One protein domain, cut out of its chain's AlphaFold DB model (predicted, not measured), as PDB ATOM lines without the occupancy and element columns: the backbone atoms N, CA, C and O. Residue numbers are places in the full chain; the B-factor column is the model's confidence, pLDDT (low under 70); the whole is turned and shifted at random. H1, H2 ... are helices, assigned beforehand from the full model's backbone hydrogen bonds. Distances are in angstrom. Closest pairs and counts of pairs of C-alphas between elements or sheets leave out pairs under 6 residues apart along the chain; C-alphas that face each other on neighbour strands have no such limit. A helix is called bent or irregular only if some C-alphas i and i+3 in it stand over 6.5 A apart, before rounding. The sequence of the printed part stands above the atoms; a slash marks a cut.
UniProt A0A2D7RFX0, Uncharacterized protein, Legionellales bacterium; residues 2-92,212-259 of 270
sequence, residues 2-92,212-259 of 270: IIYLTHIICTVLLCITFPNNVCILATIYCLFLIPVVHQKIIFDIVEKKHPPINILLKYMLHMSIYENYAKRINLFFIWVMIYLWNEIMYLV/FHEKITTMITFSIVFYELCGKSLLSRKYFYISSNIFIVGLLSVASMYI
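What this domain is: This is residues 2 to 92 and 212 to 259 of the 270 residues of an uncharacterized protein of Legionellales bacterium (UniProt A0A2D7RFX0). Six helices run roughly along one axis, with H4 in the middle and H1, H2, H5, H6 and H7 round it as a ring left open between H2 and H5; H3 lies across one end. Of these, H1, H2, H4, H6 and H7 form an up-and-down bundle, each running against the one before it in the chain. The printed part has 139 residues with seven named helices, H1 to H7 in order, and no named strand: all helix. It is compact, with a radius of gyration of the C-alphas of 14.8 A, and spans 41 by 31 by 25 A.

How they stand to each other: H1, residues 2 to 17, and H2, residues 19 to 32, form a hairpin at a shallow tilt of 28 degrees; they touch, closest at the C-alphas of Cys 15 and Val 22, 5.3 A. H3, residues 35 to 47, touches no helix and stands about perpendicular to H2, at 87 degrees. H4, residues 52 to 65, is close to but not clearly touching H2, closest at the C-alphas of Asn 21 and Met 60, 7.7 A. H5, residues 69 to 92, forms a hairpin with H4, touching it with residues 72 to 83 alone; the closest C-alphas, of Met 63 and Arg 72, are 6.0 A apart. H6, residues 215 to 234, and H7, residues 237 to 258, form a third hairpin, closest at the C-alphas of Gly 231 and Phe 240, 6.4 A. H7 touches H1, the same way, closest at the C-alphas of Cys 10 and Val 249, 5.6 A. Every O i to N i+4 pair is within hydrogen-bond range in H1, H3, H5 and H7, against 8 of 10 in H2, 9 of 10 in H4 and 14 of 16 in H6.

Where its parts are: H1 begins at C-alpha 2 (34.980, 27.644, 8.351). H2 is irregular, C-alphas 20 and 23 being 7.3 A apart. H5 measures 34.7 A and H7 31.6 A, ending at C-alpha 258 (16.189, 16.968, -8.335).

The domain as a whole: Residues 93 to 211 are not printed; C-alphas 92 and 212 are 35.1 A apart across the cut. The links printed whole are tight. Mean pLDDT of the printed part is 72.3; 50 residues are under 70, among them 2 to 26.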
ATOM      1  N   ILE A   2      36.195  27.569   9.204       60.03
ATOM      2  CA  ILE A   2      34.980  27.644   8.351       60.03
ATOM      3  C   ILE A   2      35.249  27.248   6.886       60.03
ATOM      4  O   ILE A   2      34.501  26.476   6.305       60.03
ATOM      5  N   ILE A   3      36.358  27.718   6.312       60.41
ATOM      6  CA  ILE A   3      36.769  27.420   4.930       60.41
ATOM      7  C   ILE A   3      36.938  25.909   4.689       60.41
ATOM      8  O   ILE A   3      36.355  25.351   3.762       60.41
ATOM      9  N   TYR A   4      37.686  25.238   5.562       62.00
ATOM     10  CA  TYR A   4      37.922  23.798   5.470       62.00
ATOM     11  C   TYR A   4      36.632  23.001   5.672       62.00
ATOM     12  O   TYR A   4      36.377  22.063   4.925       62.00
ATOM     13  N   LEU A   5      35.775  23.430   6.602       64.69
ATOM     14  CA  LEU A   5      34.466  22.817   6.817       64.69
ATOM     15  C   LEU A   5      33.582  22.913   5.563       64.69
ATOM     16  O   LEU A   5      32.999  21.915   5.154       64.69
ATOM     17  N   THR A   6      33.539  24.075   4.896       64.38
ATOM     18  CA  THR A   6      32.772  24.230   3.644       64.38
ATOM     19  C   THR A   6      33.296  23.348   2.513       64.38
ATOM     20  O   THR A   6      32.499  22.808   1.750       64.38
ATOM     21  N   HIS A   7      34.614  23.143   2.431       64.75
ATOM     22  CA  HIS A   7      35.208  22.228   1.458       64.75
ATOM     23  C   HIS A   7      34.849  20.773   1.739       64.75
ATOM     24  O   HIS A   7      34.436  20.067   0.822       64.75
ATOM     25  N   ILE A   8      34.950  20.339   2.996       66.31
ATOM     26  CA  ILE A   8      34.589  18.978   3.404       66.31
ATOM     27  C   ILE A   8      33.112  18.712   3.091       66.31
ATOM     28  O   ILE A   8      32.803  17.715   2.448       66.31
ATOM     29  N   ILE A   9      32.213  19.639   3.441       66.94
ATOM     30  CA  ILE A   9      30.775  19.514   3.153       66.94
ATOM     31  C   ILE A   9      30.510  19.444   1.643       66.94
ATOM     32  O   ILE A   9      29.814  18.536   1.197       66.94
ATOM     33  N   CYS A  10      31.102  20.342   0.841       64.75
ATOM     34  CA  CYS A  10      31.009  20.282  -0.626       64.75
ATOM     35  C   CYS A  10      31.452  18.923  -1.173       64.75
ATOM     36  O   CYS A  10      30.831  18.390  -2.081       64.75
ATOM     37  N   THR A  11      32.523  18.367  -0.620       63.59
ATOM     38  CA  THR A  11      33.143  17.124  -1.098       63.59
ATOM     39  C   THR A  11      32.290  15.921  -0.785       63.59
ATOM     40  O   THR A  11      32.044  15.107  -1.664       63.59
ATOM     41  N   VAL A  12      31.797  15.838   0.451       65.62
ATOM     42  CA  VAL A  12      30.883  14.777   0.872       65.62
ATOM     43  C   VAL A  12      29.624  14.812   0.007       65.62
ATOM     44  O   VAL A  12      29.242  13.786  -0.547       65.62
ATOM     45  N   LEU A  13      29.035  15.995  -0.201       63.41
ATOM     46  CA  LEU A  13      27.867  16.153  -1.072       63.41
ATOM     47  C   LEU A  13      28.163  15.767  -2.525       63.41
ATOM     48  O   LEU A  13      27.341  15.099  -3.148       63.41
ATOM     49  N   LEU A  14      29.326  16.140  -3.060       62.59
ATOM     50  CA  LEU A  14      29.722  15.834  -4.437       62.59
ATOM     51  C   LEU A  14      30.003  14.336  -4.633       62.59
ATOM     52  O   LEU A  14      29.629  13.779  -5.660       62.59
ATOM     53  N   CYS A  15      30.572  13.661  -3.630       63.97
ATOM     54  CA  CYS A  15      30.747  12.208  -3.637       63.97
ATOM     55  C   CYS A  15      29.412  11.454  -3.598       63.97
ATOM     56  O   CYS A  15      29.270  10.441  -4.277       63.97
ATOM     57  N   ILE A  16      28.443  11.944  -2.816       63.00
ATOM     58  CA  ILE A  16      27.105  11.340  -2.711       63.00
ATOM     59  C   ILE A  16      26.315  11.537  -4.011       63.00
ATOM     60  O   ILE A  16      25.642  10.621  -4.471       63.00
ATOM     61  N   THR A  17      26.397  12.726  -4.610       60.06
ATOM     62  CA  THR A  17      25.619  13.077  -5.811       60.06
ATOM     63  C   THR A  17      26.223  12.546  -7.109       60.06
ATOM     64  O   THR A  17      25.480  12.273  -8.047       60.06
ATOM     65  N   PHE A  18      27.547  12.362  -7.180       62.31
ATOM     66  CA  PHE A  18      28.241  11.988  -8.416       62.31
ATOM     67  C   PHE A  18      29.299  10.893  -8.184       62.31
ATOM     68  O   PHE A  18      30.502  11.181  -8.205       62.31
ATOM     69  N   PRO A  19      28.885   9.619  -8.026       62.09
ATOM     70  CA  PRO A  19      29.789   8.508  -7.710       62.09
ATOM     71  C   PRO A  19      30.910   8.319  -8.749       62.09
ATOM     72  O   PRO A  19      32.038   7.986  -8.395       62.09
ATOM     73  N   ASN A  20      30.647   8.638 -10.021       60.91
ATOM     74  CA  ASN A  20      31.614   8.503 -11.119       60.91
ATOM     75  C   ASN A  20      32.823   9.451 -11.006       60.91
ATOM     76  O   ASN A  20      33.868   9.183 -11.593       60.91
ATOM     77  N   ASN A  21      32.712  10.538 -10.234       64.00
ATOM     78  CA  ASN A  21      33.800  11.498 -10.021       64.00
ATOM     79  C   ASN A  21      34.527  11.297  -8.679       64.00
ATOM     80  O   ASN A  21      35.494  12.010  -8.401       64.00
ATOM     81  N   VAL A  22      34.103  10.325  -7.858       64.62
ATOM     82  CA  VAL A  22      34.626  10.094  -6.498       64.62
ATOM     83  C   VAL A  22      36.120   9.790  -6.509       64.62
ATOM     84  O   VAL A  22      36.855  10.361  -5.709       64.62
ATOM     85  N   CYS A  23      36.601   8.958  -7.438       64.75
ATOM     86  CA  CYS A  23      38.023   8.615  -7.523       64.75
ATOM     87  C   CYS A  23      38.895   9.836  -7.849       64.75
ATOM     88  O   CYS A  23      39.944  10.033  -7.237       64.75
ATOM     89  N   ILE A  24      38.446  10.687  -8.775       68.44
ATOM     90  CA  ILE A  24      39.172  11.902  -9.160       68.44
ATOM     91  C   ILE A  24      39.184  12.890  -7.989       68.44
ATOM     92  O   ILE A  24      40.229  13.447  -7.656       68.44
ATOM     93  N   LEU A  25      38.044  13.057  -7.314       67.62
ATOM     94  CA  LEU A  25      37.916  13.933  -6.153       67.62
ATOM     95  C   LEU A  25      38.789  13.459  -4.984       67.62
ATOM     96  O   LEU A  25      39.525  14.255  -4.405       67.62
ATOM     97  N   ALA A  26      38.759  12.161  -4.676       66.06
ATOM     98  CA  ALA A  26      39.590  11.548  -3.646       66.06
ATOM     99  C   ALA A  26      41.079  11.741  -3.955       66.06
ATOM    100  O   ALA A  26      41.835  12.149  -3.078       66.06
ATOM    101  N   THR A  27      41.484  11.557  -5.215       70.19
ATOM    102  CA  THR A  27      42.869  11.790  -5.650       70.19
ATOM    103  C   THR A  27      43.281  13.250  -5.438       70.19
ATOM    104  O   THR A  27      44.345  13.512  -4.879       70.19
ATOM    105  N   ILE A  28      42.427  14.212  -5.804       72.38
ATOM    106  CA  ILE A  28      42.673  15.647  -5.581       72.38
ATOM    107  C   ILE A  28      42.828  15.958  -4.083       72.38
ATOM    108  O   ILE A  28      43.745  16.681  -3.697       72.38
ATOM    109  N   TYR A  29      41.983  15.382  -3.225       69.25
ATOM    110  CA  TYR A  29      42.084  15.572  -1.775       69.25
ATOM    111  C   TYR A  29      43.325  14.919  -1.166       69.25
ATOM    112  O   TYR A  29      43.970  15.526  -0.310       69.25
ATOM    113  N   CYS A  30      43.717  13.733  -1.631       69.56
ATOM    114  CA  CYS A  30      44.969  13.101  -1.222       69.56
ATOM    115  C   CYS A  30      46.181  13.966  -1.595       69.56
ATOM    116  O   CYS A  30      47.088  14.128  -0.779       69.56
ATOM    117  N   LEU A  31      46.171  14.599  -2.774       72.69
ATOM    118  CA  LEU A  31      47.221  15.543  -3.170       72.69
ATOM    119  C   LEU A  31      47.298  16.765  -2.239       72.69
ATOM    120  O   LEU A  31      48.374  17.334  -2.076       72.69
ATOM    121  N   PHE A  32      46.204  17.155  -1.579       68.38
ATOM    122  CA  PHE A  32      46.189  18.283  -0.632       68.38
ATOM    123  C   PHE A  32      46.770  17.977   0.732       68.38
ATOM    124  O   PHE A  32      47.099  18.909   1.466       68.38
ATOM    125  N   LEU A  33      46.917  16.699   1.061       71.50
ATOM    126  CA  LEU A  33      47.616  16.276   2.267       71.50
ATOM    127  C   LEU A  33      49.139  16.390   2.100       71.50
ATOM    128  O   LEU A  33      49.860  16.396   3.096       71.50
ATOM    129  N   ILE A  34      49.639  16.534   0.865       81.50
ATOM    130  CA  ILE A  34      51.063  16.753   0.600       81.50
ATOM    131  C   ILE A  34      51.451  18.153   1.108       81.50
ATOM    132  O   ILE A  34      50.917  19.145   0.604       81.50
ATOM    133  N   PRO A  35      52.415  18.285   2.042       74.25
ATOM    134  CA  PRO A  35      52.729  19.559   2.697       74.25
ATOM    135  C   PRO A  35      53.065  20.707   1.736       74.25
ATOM    136  O   PRO A  35      52.617  21.834   1.934       74.25
ATOM    137  N   VAL A  36      53.805  20.421   0.660       80.75
ATOM    138  CA  VAL A  36      54.179  21.415  -0.363       80.75
ATOM    139  C   VAL A  36      52.944  21.945  -1.100       80.75
ATOM    140  O   VAL A  36      52.799  23.149  -1.315       80.75
ATOM    141  N   VAL A  37      52.024  21.047  -1.458       74.69
ATOM    142  CA  VAL A  37      50.768  21.399  -2.133       74.69
ATOM    143  C   VAL A  37      49.861  22.169  -1.175       74.69
ATOM    144  O   VAL A  37      49.307  23.203  -1.545       74.69
ATOM    145  N   HIS A  38      49.773  21.722   0.077       74.44
ATOM    146  CA  HIS A  38      49.004  22.383   1.123       74.44
ATOM    147  C   HIS A  38      49.460  23.829   1.361       74.44
ATOM    148  O   HIS A  38      48.638  24.746   1.377       74.44
ATOM    149  N   GLN A  39      50.771  24.059   1.480       77.69
ATOM    150  CA  GLN A  39      51.334  25.402   1.644       77.69
ATOM    151  C   GLN A  39      51.010  26.307   0.452       77.69
ATOM    152  O   GLN A  39      50.616  27.460   0.644       77.69
ATOM    153  N   LYS A  40      51.104  25.778  -0.774       80.50
ATOM    154  CA  LYS A  40      50.723  26.516  -1.984       80.50
ATOM    155  C   LYS A  40      49.239  26.889  -1.984       80.50
ATOM    156  O   LYS A  40      48.894  28.007  -2.350       80.50
ATOM    157  N   ILE A  41      48.365  25.999  -1.519       74.56
ATOM    158  CA  ILE A  41      46.924  26.268  -1.415       74.56
ATOM    159  C   ILE A  41      46.634  27.328  -0.358       74.56
ATOM    160  O   ILE A  41      45.826  28.218  -0.609       74.56
ATOM    161  N   ILE A  42      47.292  27.271   0.804       76.62
ATOM    162  CA  ILE A  42      47.161  28.323   1.820       76.62
ATOM    163  C   ILE A  42      47.570  29.670   1.222       76.62
ATOM    164  O   ILE A  42      46.835  30.646   1.372       76.62
ATOM    165  N   PHE A  43      48.698  29.715   0.511       80.62
ATOM    166  CA  PHE A  43      49.131  30.916  -0.193       80.62
ATOM    167  C   PHE A  43      48.071  31.396  -1.191       80.62
ATOM    168  O   PHE A  43      47.671  32.556  -1.137       80.62
ATOM    169  N   ASP A  44      47.548  30.508  -2.039       76.06
ATOM    170  CA  ASP A  44      46.522  30.856  -3.024       76.06
ATOM    171  C   ASP A  44      45.222  31.344  -2.360       76.06
ATOM    172  O   ASP A  44      44.611  32.286  -2.852       76.06
ATOM    173  N   ILE A  45      44.804  30.777  -1.224       73.00
ATOM    174  CA  ILE A  45      43.617  31.229  -0.472       73.00
ATOM    175  C   ILE A  45      43.835  32.624   0.137       73.00
ATOM    176  O   ILE A  45      42.892  33.414   0.235       73.00
ATOM    177  N   VAL A  46      45.057  32.927   0.577       74.31
ATOM    178  CA  VAL A  46      45.398  34.212   1.207       74.31
ATOM    179  C   VAL A  46      45.584  35.310   0.157       74.31
ATOM    180  O   VAL A  46      45.058  36.419   0.304       74.31
ATOM    181  N   GLU A  47      46.312  35.012  -0.915       70.94
ATOM    182  CA  GLU A  47      46.733  35.996  -1.911       70.94
ATOM    183  C   GLU A  47      45.767  36.114  -3.088       70.94
ATOM    184  O   GLU A  47      45.512  37.227  -3.571       70.94
ATOM    185  N   LYS A  48      45.188  35.002  -3.548       73.44
ATOM    186  CA  LYS A  48      44.278  35.002  -4.695       73.44
ATOM    187  C   LYS A  48      42.833  35.095  -4.230       73.44
ATOM    188  O   LYS A  48      42.406  34.527  -3.231       73.44
ATOM    189  N   LYS A  49      42.030  35.820  -5.008       68.31
ATOM    190  CA  LYS A  49      40.573  35.869  -4.810       68.31
ATOM    191  C   LYS A  49      39.901  34.530  -5.143       68.31
ATOM    192  O   LYS A  49      38.853  34.219  -4.591       68.31
ATOM    193  N   HIS A  50      40.522  33.764  -6.038       69.31
ATOM    194  CA  HIS A  50      40.091  32.447  -6.479       69.31
ATOM    195  C   HIS A  50      41.273  31.481  -6.454       69.31
ATOM    196  O   HIS A  50      42.134  31.574  -7.329       69.31
ATOM    197  N   PRO A  51      41.324  30.544  -5.501       75.75
ATOM    198  CA  PRO A  51      42.295  29.474  -5.576       75.75
ATOM    199  C   PRO A  51      41.908  28.513  -6.721       75.75
ATOM    200  O   PRO A  51      40.712  28.250  -6.914       75.75
ATOM    201  N   PRO A  52      42.886  27.959  -7.464       78.00
ATOM    202  CA  PRO A  52      42.637  27.070  -8.605       78.00
ATOM    203  C   PRO A  52      41.714  25.889  -8.279       78.00
ATOM    204  O   PRO A  52      40.927  25.454  -9.116       78.00
ATOM    205  N   ILE A  53      41.750  25.406  -7.036       73.94
ATOM    206  CA  ILE A  53      40.904  24.298  -6.596       73.94
ATOM    207  C   ILE A  53      39.407  24.616  -6.627       73.94
ATOM    208  O   ILE A  53      38.612  23.765  -7.014       73.94
ATOM    209  N   ASN A  54      38.990  25.835  -6.280       75.94
ATOM    210  CA  ASN A  54      37.566  26.177  -6.320       75.94
ATOM    211  C   ASN A  54      37.026  26.129  -7.749       75.94
ATOM    212  O   ASN A  54      35.890  25.728  -7.967       75.94
ATOM    213  N   ILE A  55      37.854  26.526  -8.712       80.06
ATOM    214  CA  ILE A  55      37.528  26.491 -10.137       80.06
ATOM    215  C   ILE A  55      37.425  25.035 -10.594       80.06
ATOM    216  O   ILE A  55      36.444  24.663 -11.231       80.06
ATOM    217  N   LEU A  56      38.382  24.192 -10.192       78.88
ATOM    218  CA  LEU A  56      38.372  22.764 -10.504       78.88
ATOM    219  C   LEU A  56      37.128  22.059  -9.945       78.88
ATOM    220  O   LEU A  56      36.481  21.311 -10.670       78.88
ATOM    221  N   LEU A  57      36.747  22.322  -8.691       75.50
ATOM    222  CA  LEU A  57      35.546  21.733  -8.082       75.50
ATOM    223  C   LEU A  57      34.264  22.149  -8.818       75.50
ATOM    224  O   LEU A  57      33.414  21.305  -9.092       75.50
ATOM    225  N   LYS A  58      34.132  23.429  -9.184       77.38
ATOM    226  CA  LYS A  58      32.974  23.925  -9.949       77.38
ATOM    227  C   LYS A  58      32.931  23.383 -11.375       77.38
ATOM    228  O   LYS A  58      31.845  23.150 -11.902       77.38
ATOM    229  N   TYR A  59      34.092  23.185 -11.994       79.94
ATOM    230  CA  TYR A  59      34.205  22.515 -13.284       79.94
ATOM    231  C   TYR A  59      33.741  21.058 -13.186       79.94
ATOM    232  O   TYR A  59      32.878  20.649 -13.956       79.94
ATOM    233  N   MET A  60      34.241  20.299 -12.205       75.12
ATOM    234  CA  MET A  60      33.845  18.899 -11.994       75.12
ATOM    235  C   MET A  60      32.338  18.757 -11.748       75.12
ATOM    236  O   MET A  60      31.714  17.846 -12.288       75.12
ATOM    237  N   LEU A  61      31.750  19.686 -10.987       72.56
ATOM    238  CA  LEU A  61      30.307  19.750 -10.751       72.56
ATOM    239  C   LEU A  61      29.517  20.039 -12.030       72.56
ATOM    240  O   LEU A  61      28.480  19.439 -12.271       72.56
ATOM    241  N   HIS A  62      29.983  20.951 -12.874       74.25
ATOM    242  CA  HIS A  62      29.309  21.201 -14.144       74.25
ATOM    243  C   HIS A  62      29.436  20.033 -15.120       74.25
ATOM    244  O   HIS A  62      28.486  19.706 -15.826       74.25
ATOM    245  N   MET A  63      30.604  19.395 -15.166       73.25
ATOM    246  CA  MET A  63      30.847  18.238 -16.027       73.25
ATOM    247  C   MET A  63      29.931  17.064 -15.696       73.25
ATOM    248  O   MET A  63      29.590  16.296 -16.592       73.25
ATOM    249  N   SER A  64      29.519  16.936 -14.435       70.88
ATOM    250  CA  SER A  64      28.601  15.887 -14.008       70.88
ATOM    251  C   SER A  64      27.132  16.164 -14.336       70.88
ATOM    252  O   SER A  64      26.336  15.232 -14.298       70.88
ATOM    253  N   ILE A  65      26.775  17.404 -14.692       70.06
ATOM    254  CA  ILE A  65      25.415  17.789 -15.109       70.06
ATOM    255  C   ILE A  65      25.180  17.495 -16.598       70.06
ATOM    256  O   ILE A  65      24.063  17.181 -16.997       70.06
ATOM    257  N   TYR A  66      26.216  17.599 -17.433       69.56
ATOM    258  CA  TYR A  66      26.086  17.423 -18.880       69.56
ATOM    259  C   TYR A  66      26.441  16.003 -19.315       69.56
ATOM    260  O   TYR A  66      27.521  15.508 -19.001       69.56
ATOM    261  N   GLU A  67      25.588  15.368 -20.116       67.94
ATOM    262  CA  GLU A  67      25.863  14.048 -20.711       67.94
ATOM    263  C   GLU A  67      26.583  14.156 -22.066       67.94
ATOM    264  O   GLU A  67      27.455  13.350 -22.385       67.94
ATOM    265  N   ASN A  68      26.282  15.201 -22.844       76.06
ATOM    266  CA  ASN A  68      26.822  15.393 -24.190       76.06
ATOM    267  C   ASN A  68      28.294  15.862 -24.177       76.06
ATOM    268  O   ASN A  68      28.639  16.888 -23.582       76.06
ATOM    269  N   TYR A  69      29.152  15.147 -24.910       75.25
ATOM    270  CA  TYR A  69      30.583  15.431 -25.044       75.25
ATOM    271  C   TYR A  69      30.896  16.823 -25.623       75.25
ATOM    272  O   TYR A  69      31.785  17.510 -25.119       75.25
ATOM    273  N   ALA A  70      30.137  17.295 -26.616       75.25
ATOM    274  CA  ALA A  70      30.337  18.627 -27.194       75.25
ATOM    275  C   ALA A  70      30.042  19.741 -26.172       75.25
ATOM    276  O   ALA A  70      30.795  20.710 -26.059       75.25
ATOM    277  N   LYS A  71      28.992  19.566 -25.354       74.88
ATOM    278  CA  LYS A  71      28.645  20.503 -24.269       74.88
ATOM    279  C   LYS A  71      29.734  20.527 -23.190       74.88
ATOM    280  O   LYS A  71      30.118  21.599 -22.730       74.88
ATOM    281  N   ARG A  72      30.286  19.359 -22.843       76.94
ATOM    282  CA  ARG A  72      31.417  19.221 -21.909       76.94
ATOM    283  C   ARG A  72      32.674  19.957 -22.386       76.94
ATOM    284  O   ARG A  72      33.309  20.642 -21.590       76.94
ATOM    285  N   ILE A  73      33.006  19.872 -23.676       78.62
ATOM    286  CA  ILE A  73      34.143  20.605 -24.260       78.62
ATOM    287  C   ILE A  73      33.931  22.120 -24.170       78.62
ATOM    288  O   ILE A  73      34.816  22.837 -23.702       78.62
ATOM    289  N   ASN A  74      32.756  22.621 -24.563       76.75
ATOM    290  CA  ASN A  74      32.451  24.055 -24.470       76.75
ATOM    291  C   ASN A  74      32.545  24.553 -23.025       76.75
ATOM    292  O   ASN A  74      33.094  25.623 -22.754       76.75
ATOM    293  N   LEU A  75      32.074  23.740 -22.082       78.94
ATOM    294  CA  LEU A  75      32.162  24.034 -20.663       78.94
ATOM    295  C   LEU A  75      33.612  24.067 -20.157       78.94
ATOM    296  O   LEU A  75      33.973  24.963 -19.392       78.94
ATOM    297  N   PHE A  76      34.464  23.148 -20.614       83.00
ATOM    298  CA  PHE A  76      35.897  23.197 -20.332       83.00
ATOM    299  C   PHE A  76      36.517  24.518 -20.807       83.00
ATOM    300  O   PHE A  76      37.200  25.179 -20.024       83.00
ATOM    301  N   PHE A  77      36.212  24.967 -22.029       82.50
ATOM    302  CA  PHE A  77      36.693  26.259 -22.531       82.50
ATOM    303  C   PHE A  77      36.212  27.442 -21.684       82.50
ATOM    304  O   PHE A  77      37.016  28.317 -21.361       82.50
ATOM    305  N   ILE A  78      34.941  27.457 -21.265       83.12
ATOM    306  CA  ILE A  78      34.409  28.492 -20.359       83.12
ATOM    307  C   ILE A  78      35.226  28.539 -19.063       83.12
ATOM    308  O   ILE A  78      35.664  29.609 -18.639       83.12
ATOM    309  N   TRP A  79      35.481  27.384 -18.448       85.56
ATOM    310  CA  TRP A  79      36.221  27.306 -17.190       85.56
ATOM    311  C   TRP A  79      37.701  27.669 -17.331       85.56
ATOM    312  O   TRP A  79      38.240  28.348 -16.452       85.56
ATOM    313  N   VAL A  80      38.343  27.304 -18.442       85.38
ATOM    314  CA  VAL A  80      39.706  27.755 -18.771       85.38
ATOM    315  C   VAL A  80      39.748  29.276 -18.921       85.38
ATOM    316  O   VAL A  80      40.635  29.918 -18.358       85.38
ATOM    317  N   MET A  81      38.769  29.881 -19.598       84.88
ATOM    318  CA  MET A  81      38.691  31.339 -19.734       84.88
ATOM    319  C   MET A  81      38.467  32.033 -18.385       84.88
ATOM    320  O   MET A  81      39.135  33.025 -18.091       84.88
ATOM    321  N   ILE A  82      37.598  31.490 -17.523       83.94
ATOM    322  CA  ILE A  82      37.406  31.987 -16.150       83.94
ATOM    323  C   ILE A  82      38.712  31.887 -15.348       83.94
ATOM    324  O   ILE A  82      39.071  32.830 -14.636       83.94
ATOM    325  N   TYR A  83      39.442  30.775 -15.471       85.25
ATOM    326  CA  TYR A  83      40.735  30.582 -14.815       85.25
ATOM    327  C   TYR A  83      41.772  31.614 -15.271       85.25
ATOM    328  O   TYR A  83      42.326  32.332 -14.437       85.25
ATOM    329  N   LEU A  84      41.982  31.749 -16.581       83.81
ATOM    330  CA  LEU A  84      42.919  32.723 -17.148       83.81
ATOM    331  C   LEU A  84      42.547  34.150 -16.748       83.81
ATOM    332  O   LEU A  84      43.407  34.939 -16.356       83.81
ATOM    333  N   TRP A  85      41.256  34.472 -16.761       83.44
ATOM    334  CA  TRP A  85      40.775  35.770 -16.313       83.44
ATOM    335  C   TRP A  85      41.071  36.033 -14.831       83.44
ATOM    336  O   TRP A  85      41.405  37.157 -14.441       83.44
ATOM    337  N   ASN A  86      40.961  35.011 -13.981       79.88
ATOM    338  CA  ASN A  86      41.321  35.108 -12.569       79.88
ATOM    339  C   ASN A  86      42.821  35.347 -12.372       79.88
ATOM    340  O   ASN A  86      43.184  36.202 -11.560       79.88
ATOM    341  N   GLU A  87      43.670  34.665 -13.137       82.19
ATOM    342  CA  GLU A  87      45.120  34.874 -13.095       82.19
ATOM    343  C   GLU A  87      45.506  36.274 -13.588       82.19
ATOM    344  O   GLU A  87      46.241  36.967 -12.893       82.19
ATOM    345  N   ILE A  88      44.947  36.758 -14.705       82.00
ATOM    346  CA  ILE A  88      45.212  38.120 -15.209       82.00
ATOM    347  C   ILE A  88      44.814  39.169 -14.164       82.00
ATOM    348  O   ILE A  88      45.606  40.048 -13.828       82.00
ATOM    349  N   MET A  89      43.608  39.061 -13.598       79.88
ATOM    350  CA  MET A  89      43.141  39.972 -12.548       79.88
ATOM    351  C   MET A  89      44.070  39.971 -11.330       79.88
ATOM    352  O   MET A  89      44.347  41.033 -10.769       79.88
ATOM    353  N   TYR A  90      44.526  38.789 -10.911       80.62
ATOM    354  CA  TYR A  90      45.463  38.648  -9.804       80.62
ATOM    355  C   TYR A  90      46.815  39.280 -10.133       80.62
ATOM    356  O   TYR A  90      47.299  40.080  -9.339       80.62
ATOM    357  N   LEU A  91      47.397  38.968 -11.290       81.81
ATOM    358  CA  LEU A  91      48.699  39.480 -11.717       81.81
ATOM    359  C   LEU A  91      48.700  41.005 -11.811       81.81
ATOM    360  O   LEU A  91      49.627  41.636 -11.308       81.81
ATOM    361  N   VAL A  92      47.642  41.594 -12.374       80.06
ATOM    362  CA  VAL A  92      47.495  43.052 -12.462       80.06
ATOM    363  C   VAL A  92      47.376  43.669 -11.067       80.06
ATOM    364  O   VAL A  92      48.177  44.531 -10.724       80.06
ATOM    365  N   PHE A 212      20.188  25.987 -25.544       56.78
ATOM    366  CA  PHE A 212      19.110  26.347 -24.601       56.78
ATOM    367  C   PHE A 212      17.983  25.308 -24.489       56.78
ATOM    368  O   PHE A 212      16.998  25.528 -23.778       56.78
ATOM    369  N   HIS A 213      18.097  24.172 -25.176       54.81
ATOM    370  CA  HIS A 213      17.042  23.160 -25.196       54.81
ATOM    371  C   HIS A 213      16.789  22.483 -23.834       54.81
ATOM    372  O   HIS A 213      15.655  22.100 -23.547       54.81
ATOM    373  N   GLU A 214      17.786  22.401 -22.946       60.59
ATOM    374  CA  GLU A 214      17.620  21.863 -21.586       60.59
ATOM    375  C   GLU A 214      17.471  22.995 -20.556       60.59
ATOM    376  O   GLU A 214      18.458  23.548 -20.066       60.59
ATOM    377  N   LYS A 215      16.225  23.340 -20.206       67.88
ATOM    378  CA  LYS A 215      15.892  24.542 -19.411       67.88
ATOM    379  C   LYS A 215      16.559  24.606 -18.027       67.88
ATOM    380  O   LYS A 215      16.911  25.689 -17.577       67.88
ATOM    381  N   ILE A 216      16.727  23.474 -17.338       69.12
ATOM    382  CA  ILE A 216      17.248  23.449 -15.956       69.12
ATOM    383  C   ILE A 216      18.783  23.480 -15.936       69.12
ATOM    384  O   ILE A 216      19.373  24.235 -15.163       69.12
ATOM    385  N   THR A 217      19.446  22.709 -16.804       68.56
ATOM    386  CA  THR A 217      20.918  22.622 -16.848       68.56
ATOM    387  C   THR A 217      21.543  23.933 -17.324       68.56
ATOM    388  O   THR A 217      22.560  24.370 -16.778       68.56
ATOM    389  N   THR A 218      20.898  24.633 -18.263       70.56
ATOM    390  CA  THR A 218      21.309  25.986 -18.673       70.56
ATOM    391  C   THR A 218      21.076  27.033 -17.593       70.56
ATOM    392  O   THR A 218      21.961  27.859 -17.382       70.56
ATOM    393  N   MET A 219      19.957  26.992 -16.858       70.94
ATOM    394  CA  MET A 219      19.739  27.904 -15.725       70.94
ATOM    395  C   MET A 219      20.810  27.731 -14.646       70.94
ATOM    396  O   MET A 219      21.389  28.722 -14.209       70.94
ATOM    397  N   ILE A 220      21.132  26.488 -14.272       72.94
ATOM    398  CA  ILE A 220      22.199  26.191 -13.304       72.94
ATOM    399  C   ILE A 220      23.544  26.732 -13.798       72.94
ATOM    400  O   ILE A 220      24.245  27.426 -13.057       72.94
ATOM    401  N   THR A 221      23.878  26.465 -15.059       74.56
ATOM    402  CA  THR A 221      25.152  26.889 -15.649       74.56
ATOM    403  C   THR A 221      25.265  28.404 -15.730       74.56
ATOM    404  O   THR A 221      26.276  28.978 -15.318       74.56
ATOM    405  N   PHE A 222      24.200  29.075 -16.168       77.00
ATOM    406  CA  PHE A 222      24.131  30.528 -16.166       77.00
ATOM    407  C   PHE A 222      24.255  31.087 -14.748       77.00
ATOM    408  O   PHE A 222      25.041  32.004 -14.541       77.00
ATOM    409  N   SER A 223      23.557  30.527 -13.755       76.19
ATOM    410  CA  SER A 223      23.655  30.985 -12.364       76.19
ATOM    411  C   SER A 223      25.070  30.846 -11.802       76.19
ATOM    412  O   SER A 223      25.544  31.773 -11.146       76.19
ATOM    413  N   ILE A 224      25.769  29.739 -12.078       77.94
ATOM    414  CA  ILE A 224      27.150  29.550 -11.612       77.94
ATOM    415  C   ILE A 224      28.093  30.539 -12.300       77.94
ATOM    416  O   ILE A 224      28.855  31.219 -11.614       77.94
ATOM    417  N   VAL A 225      28.028  30.666 -13.629       78.00
ATOM    418  CA  VAL A 225      28.891  31.597 -14.374       78.00
ATOM    419  C   VAL A 225      28.588  33.047 -13.993       78.00
ATOM    420  O   VAL A 225      29.505  33.814 -13.714       78.00
ATOM    421  N   PHE A 226      27.318  33.431 -13.908       80.19
ATOM    422  CA  PHE A 226      26.901  34.774 -13.511       80.19
ATOM    423  C   PHE A 226      27.379  35.114 -12.101       80.19
ATOM    424  O   PHE A 226      27.918  36.197 -11.873       80.19
ATOM    425  N   TYR A 227      27.246  34.179 -11.160       82.56
ATOM    426  CA  TYR A 227      27.761  34.359  -9.810       82.56
ATOM    427  C   TYR A 227      29.290  34.555  -9.802       82.56
ATOM    428  O   TYR A 227      29.786  35.438  -9.096       82.56
ATOM    429  N   GLU A 228      30.037  33.815 -10.631       78.06
ATOM    430  CA  GLU A 228      31.486  34.017 -10.789       78.06
ATOM    431  C   GLU A 228      31.841  35.388 -11.366       78.06
ATOM    432  O   GLU A 228      32.786  36.030 -10.903       78.06
ATOM    433  N   LEU A 229      31.090  35.866 -12.358       77.12
ATOM    434  CA  LEU A 229      31.336  37.163 -12.990       77.12
ATOM    435  C   LEU A 229      30.965  38.328 -12.048       77.12
ATOM    436  O   LEU A 229      31.769  39.239 -11.830       77.12
ATOM    437  N   CYS A 230      29.764  38.297 -11.464       77.62
ATOM    438  CA  CYS A 230      29.191  39.394 -10.676       77.62
ATOM    439  C   CYS A 230      29.618  39.375  -9.207       77.62
ATOM    440  O   CYS A 230      29.961  40.417  -8.647       77.62
ATOM    441  N   GLY A 231      29.663  38.209  -8.564       73.69
ATOM    442  CA  GLY A 231      30.143  38.113  -7.184       73.69
ATOM    443  C   GLY A 231      31.585  38.622  -7.068       73.69
ATOM    444  O   GLY A 231      31.954  39.282  -6.090       73.69
ATOM    445  N   LYS A 232      32.393  38.408  -8.112       70.38
ATOM    446  CA  LYS A 232      33.784  38.859  -8.177       70.38
ATOM    447  C   LYS A 232      33.927  40.375  -8.283       70.38
ATOM    448  O   LYS A 232      34.931  40.893  -7.797       70.38
ATOM    449  N   SER A 233      32.989  41.109  -8.868       69.81
ATOM    450  CA  SER A 233      33.073  42.577  -8.877       69.81
ATOM    451  C   SER A 233      32.610  43.189  -7.551       69.81
ATOM    452  O   SER A 233      33.151  44.213  -7.139       69.81
ATOM    453  N   LEU A 234      31.677  42.533  -6.854       73.06
ATOM    454  CA  LEU A 234      30.975  43.108  -5.700       73.06
ATOM    455  C   LEU A 234      31.587  42.758  -4.337       73.06
ATOM    456  O   LEU A 234      31.561  43.577  -3.420       73.06
ATOM    457  N   LEU A 235      32.138  41.554  -4.170       71.81
ATOM    458  CA  LEU A 235      32.534  41.054  -2.849       71.81
ATOM    459  C   LEU A 235      34.041  41.176  -2.599       71.81
ATOM    460  O   LEU A 235      34.854  41.041  -3.513       71.81
ATOM    461  N   SER A 236      34.450  41.384  -1.343       72.00
ATOM    462  CA  SER A 236      35.872  41.319  -0.963       72.00
ATOM    463  C   SER A 236      36.424  39.893  -1.142       72.00
ATOM    464  O   SER A 236      35.651  38.941  -1.212       72.00
ATOM    465  N   ARG A 237      37.756  39.713  -1.202       71.12
ATOM    466  CA  ARG A 237      38.382  38.393  -1.448       71.12
ATOM    467  C   ARG A 237      37.851  37.298  -0.510       71.12
ATOM    468  O   ARG A 237      37.398  36.256  -0.969       71.12
ATOM    469  N   LYS A 238      37.829  37.588   0.795       68.00
ATOM    470  CA  LYS A 238      37.361  36.667   1.841       68.00
ATOM    471  C   LYS A 238      35.861  36.373   1.729       68.00
ATOM    472  O   LYS A 238      35.463  35.216   1.810       68.00
ATOM    473  N   TYR A 239      35.033  37.404   1.542       74.00
ATOM    474  CA  TYR A 239      33.575  37.233   1.478       74.00
ATOM    475  C   TYR A 239      33.133  36.524   0.205       74.00
ATOM    476  O   TYR A 239      32.232  35.689   0.253       74.00
ATOM    477  N   PHE A 240      33.796  36.808  -0.910       77.12
ATOM    478  CA  PHE A 240      33.541  36.149  -2.179       77.12
ATOM    479  C   PHE A 240      33.825  34.643  -2.099       77.12
ATOM    480  O   PHE A 240      32.985  33.837  -2.471       77.12
ATOM    481  N   TYR A 241      34.969  34.250  -1.538       68.69
ATOM    482  CA  TYR A 241      35.316  32.839  -1.387       68.69
ATOM    483  C   TYR A 241      34.310  32.072  -0.501       68.69
ATOM    484  O   TYR A 241      33.857  30.988  -0.864       68.69
ATOM    485  N   ILE A 242      33.908  32.657   0.635       70.88
ATOM    486  CA  ILE A 242      32.915  32.054   1.542       70.88
ATOM    487  C   ILE A 242      31.558  31.915   0.846       70.88
ATOM    488  O   ILE A 242      30.979  30.831   0.829       70.88
ATOM    489  N   SER A 243      31.057  33.000   0.258       78.62
ATOM    490  CA  SER A 243      29.759  32.993  -0.423       78.62
ATOM    491  C   SER A 243      29.755  32.077  -1.647       78.62
ATOM    492  O   SER A 243      28.758  31.406  -1.887       78.62
ATOM    493  N   SER A 244      30.882  31.949  -2.346       77.06
ATOM    494  CA  SER A 244      31.045  31.012  -3.452       77.06
ATOM    495  C   SER A 244      30.892  29.568  -2.998       77.06
ATOM    496  O   SER A 244      30.258  28.782  -3.694       77.06
ATOM    497  N   ASN A 245      31.502  29.197  -1.873       70.56
ATOM    498  CA  ASN A 245      31.376  27.840  -1.351       70.56
ATOM    499  C   ASN A 245      29.950  27.582  -0.850       70.56
ATOM    500  O   ASN A 245      29.401  26.524  -1.128       70.56
ATOM    501  N   ILE A 246      29.319  28.556  -0.183       76.31
ATOM    502  CA  ILE A 246      27.911  28.458   0.243       76.31
ATOM    503  C   ILE A 246      26.987  28.284  -0.967       76.31
ATOM    504  O   ILE A 246      26.099  27.438  -0.937       76.31
ATOM    505  N   PHE A 247      27.217  29.043  -2.038       79.00
ATOM    506  CA  PHE A 247      26.452  28.942  -3.275       79.00
ATOM    507  C   PHE A 247      26.578  27.546  -3.900       79.00
ATOM    508  O   PHE A 247      25.558  26.945  -4.221       79.00
ATOM    509  N   ILE A 248      27.794  26.987  -3.986       71.94
ATOM    510  CA  ILE A 248      28.000  25.607  -4.463       71.94
ATOM    511  C   ILE A 248      27.272  24.596  -3.569       71.94
ATOM    512  O   ILE A 248      26.605  23.710  -4.092       71.94
ATOM    513  N   VAL A 249      27.383  24.717  -2.241       68.56
ATOM    514  CA  VAL A 249      26.702  23.810  -1.295       68.56
ATOM    515  C   VAL A 249      25.187  23.872  -1.481       68.56
ATOM    516  O   VAL A 249      24.543  22.830  -1.561       68.56
ATOM    517  N   GLY A 250      24.623  25.076  -1.598       71.94
ATOM    518  CA  GLY A 250      23.201  25.269  -1.875       71.94
ATOM    519  C   GLY A 250      22.794  24.604  -3.187       71.94
ATOM    520  O   GLY A 250      21.839  23.834  -3.222       71.94
ATOM    521  N   LEU A 251      23.576  24.810  -4.243       71.81
ATOM    522  CA  LEU A 251      23.299  24.243  -5.558       71.81
ATOM    523  C   LEU A 251      23.402  22.711  -5.562       71.81
ATOM    524  O   LEU A 251      22.527  22.055  -6.114       71.81
ATOM    525  N   LEU A 252      24.395  22.136  -4.877       65.25
ATOM    526  CA  LEU A 252      24.526  20.689  -4.669       65.25
ATOM    527  C   LEU A 252      23.364  20.109  -3.862       65.25
ATOM    528  O   LEU A 252      22.876  19.033  -4.191       65.25
ATOM    529  N   SER A 253      22.904  20.814  -2.826       66.94
ATOM    530  CA  SER A 253      21.765  20.364  -2.021       66.94
ATOM    531  C   SER A 253      20.477  20.331  -2.846       66.94
ATOM    532  O   SER A 253      19.760  19.336  -2.815       66.94
ATOM    533  N   VAL A 254      20.240  21.346  -3.682       66.75
ATOM    534  CA  VAL A 254      19.108  21.366  -4.616       66.75
ATOM    535  C   VAL A 254      19.285  20.280  -5.679       66.75
ATOM    536  O   VAL A 254      18.376  19.494  -5.912       66.75
ATOM    537  N   ALA A 255      20.472  20.154  -6.273       63.03
ATOM    538  CA  ALA A 255      20.763  19.118  -7.258       63.03
ATOM    539  C   ALA A 255      20.545  17.701  -6.696       63.03
ATOM    540  O   ALA A 255      19.963  16.875  -7.383       63.03
ATOM    541  N   SER A 256      20.901  17.430  -5.435       61.59
ATOM    542  CA  SER A 256      20.631  16.137  -4.782       61.59
ATOM    543  C   SER A 256      19.142  15.817  -4.601       61.59
ATOM    544  O   SER A 256      18.787  14.651  -4.468       61.59
ATOM    545  N   MET A 257      18.269  16.833  -4.614       62.97
ATOM    546  CA  MET A 257      16.814  16.664  -4.528       62.97
ATOM    547  C   MET A 257      16.158  16.447  -5.902       62.97
ATOM    548  O   MET A 257      15.088  15.849  -5.967       62.97
ATOM    549  N   TYR A 258      16.775  16.940  -6.984       54.59
ATOM    550  CA  TYR A 258      16.189  16.968  -8.335       54.59
ATOM    551  C   TYR A 258      16.903  16.099  -9.369       54.59
ATOM    552  O   TYR A 258      16.312  15.808 -10.406       54.59
ATOM    553  N   ILE A 259      18.153  15.700  -9.131       51.38
ATOM    554  CA  ILE A 259      18.831  14.675  -9.920       51.38
ATOM    555  C   ILE A 259      18.383  13.346  -9.309       51.38
ATOM    556  O   ILE A 259      18.921  12.959  -8.267       51.38
TER     557      ILE A 259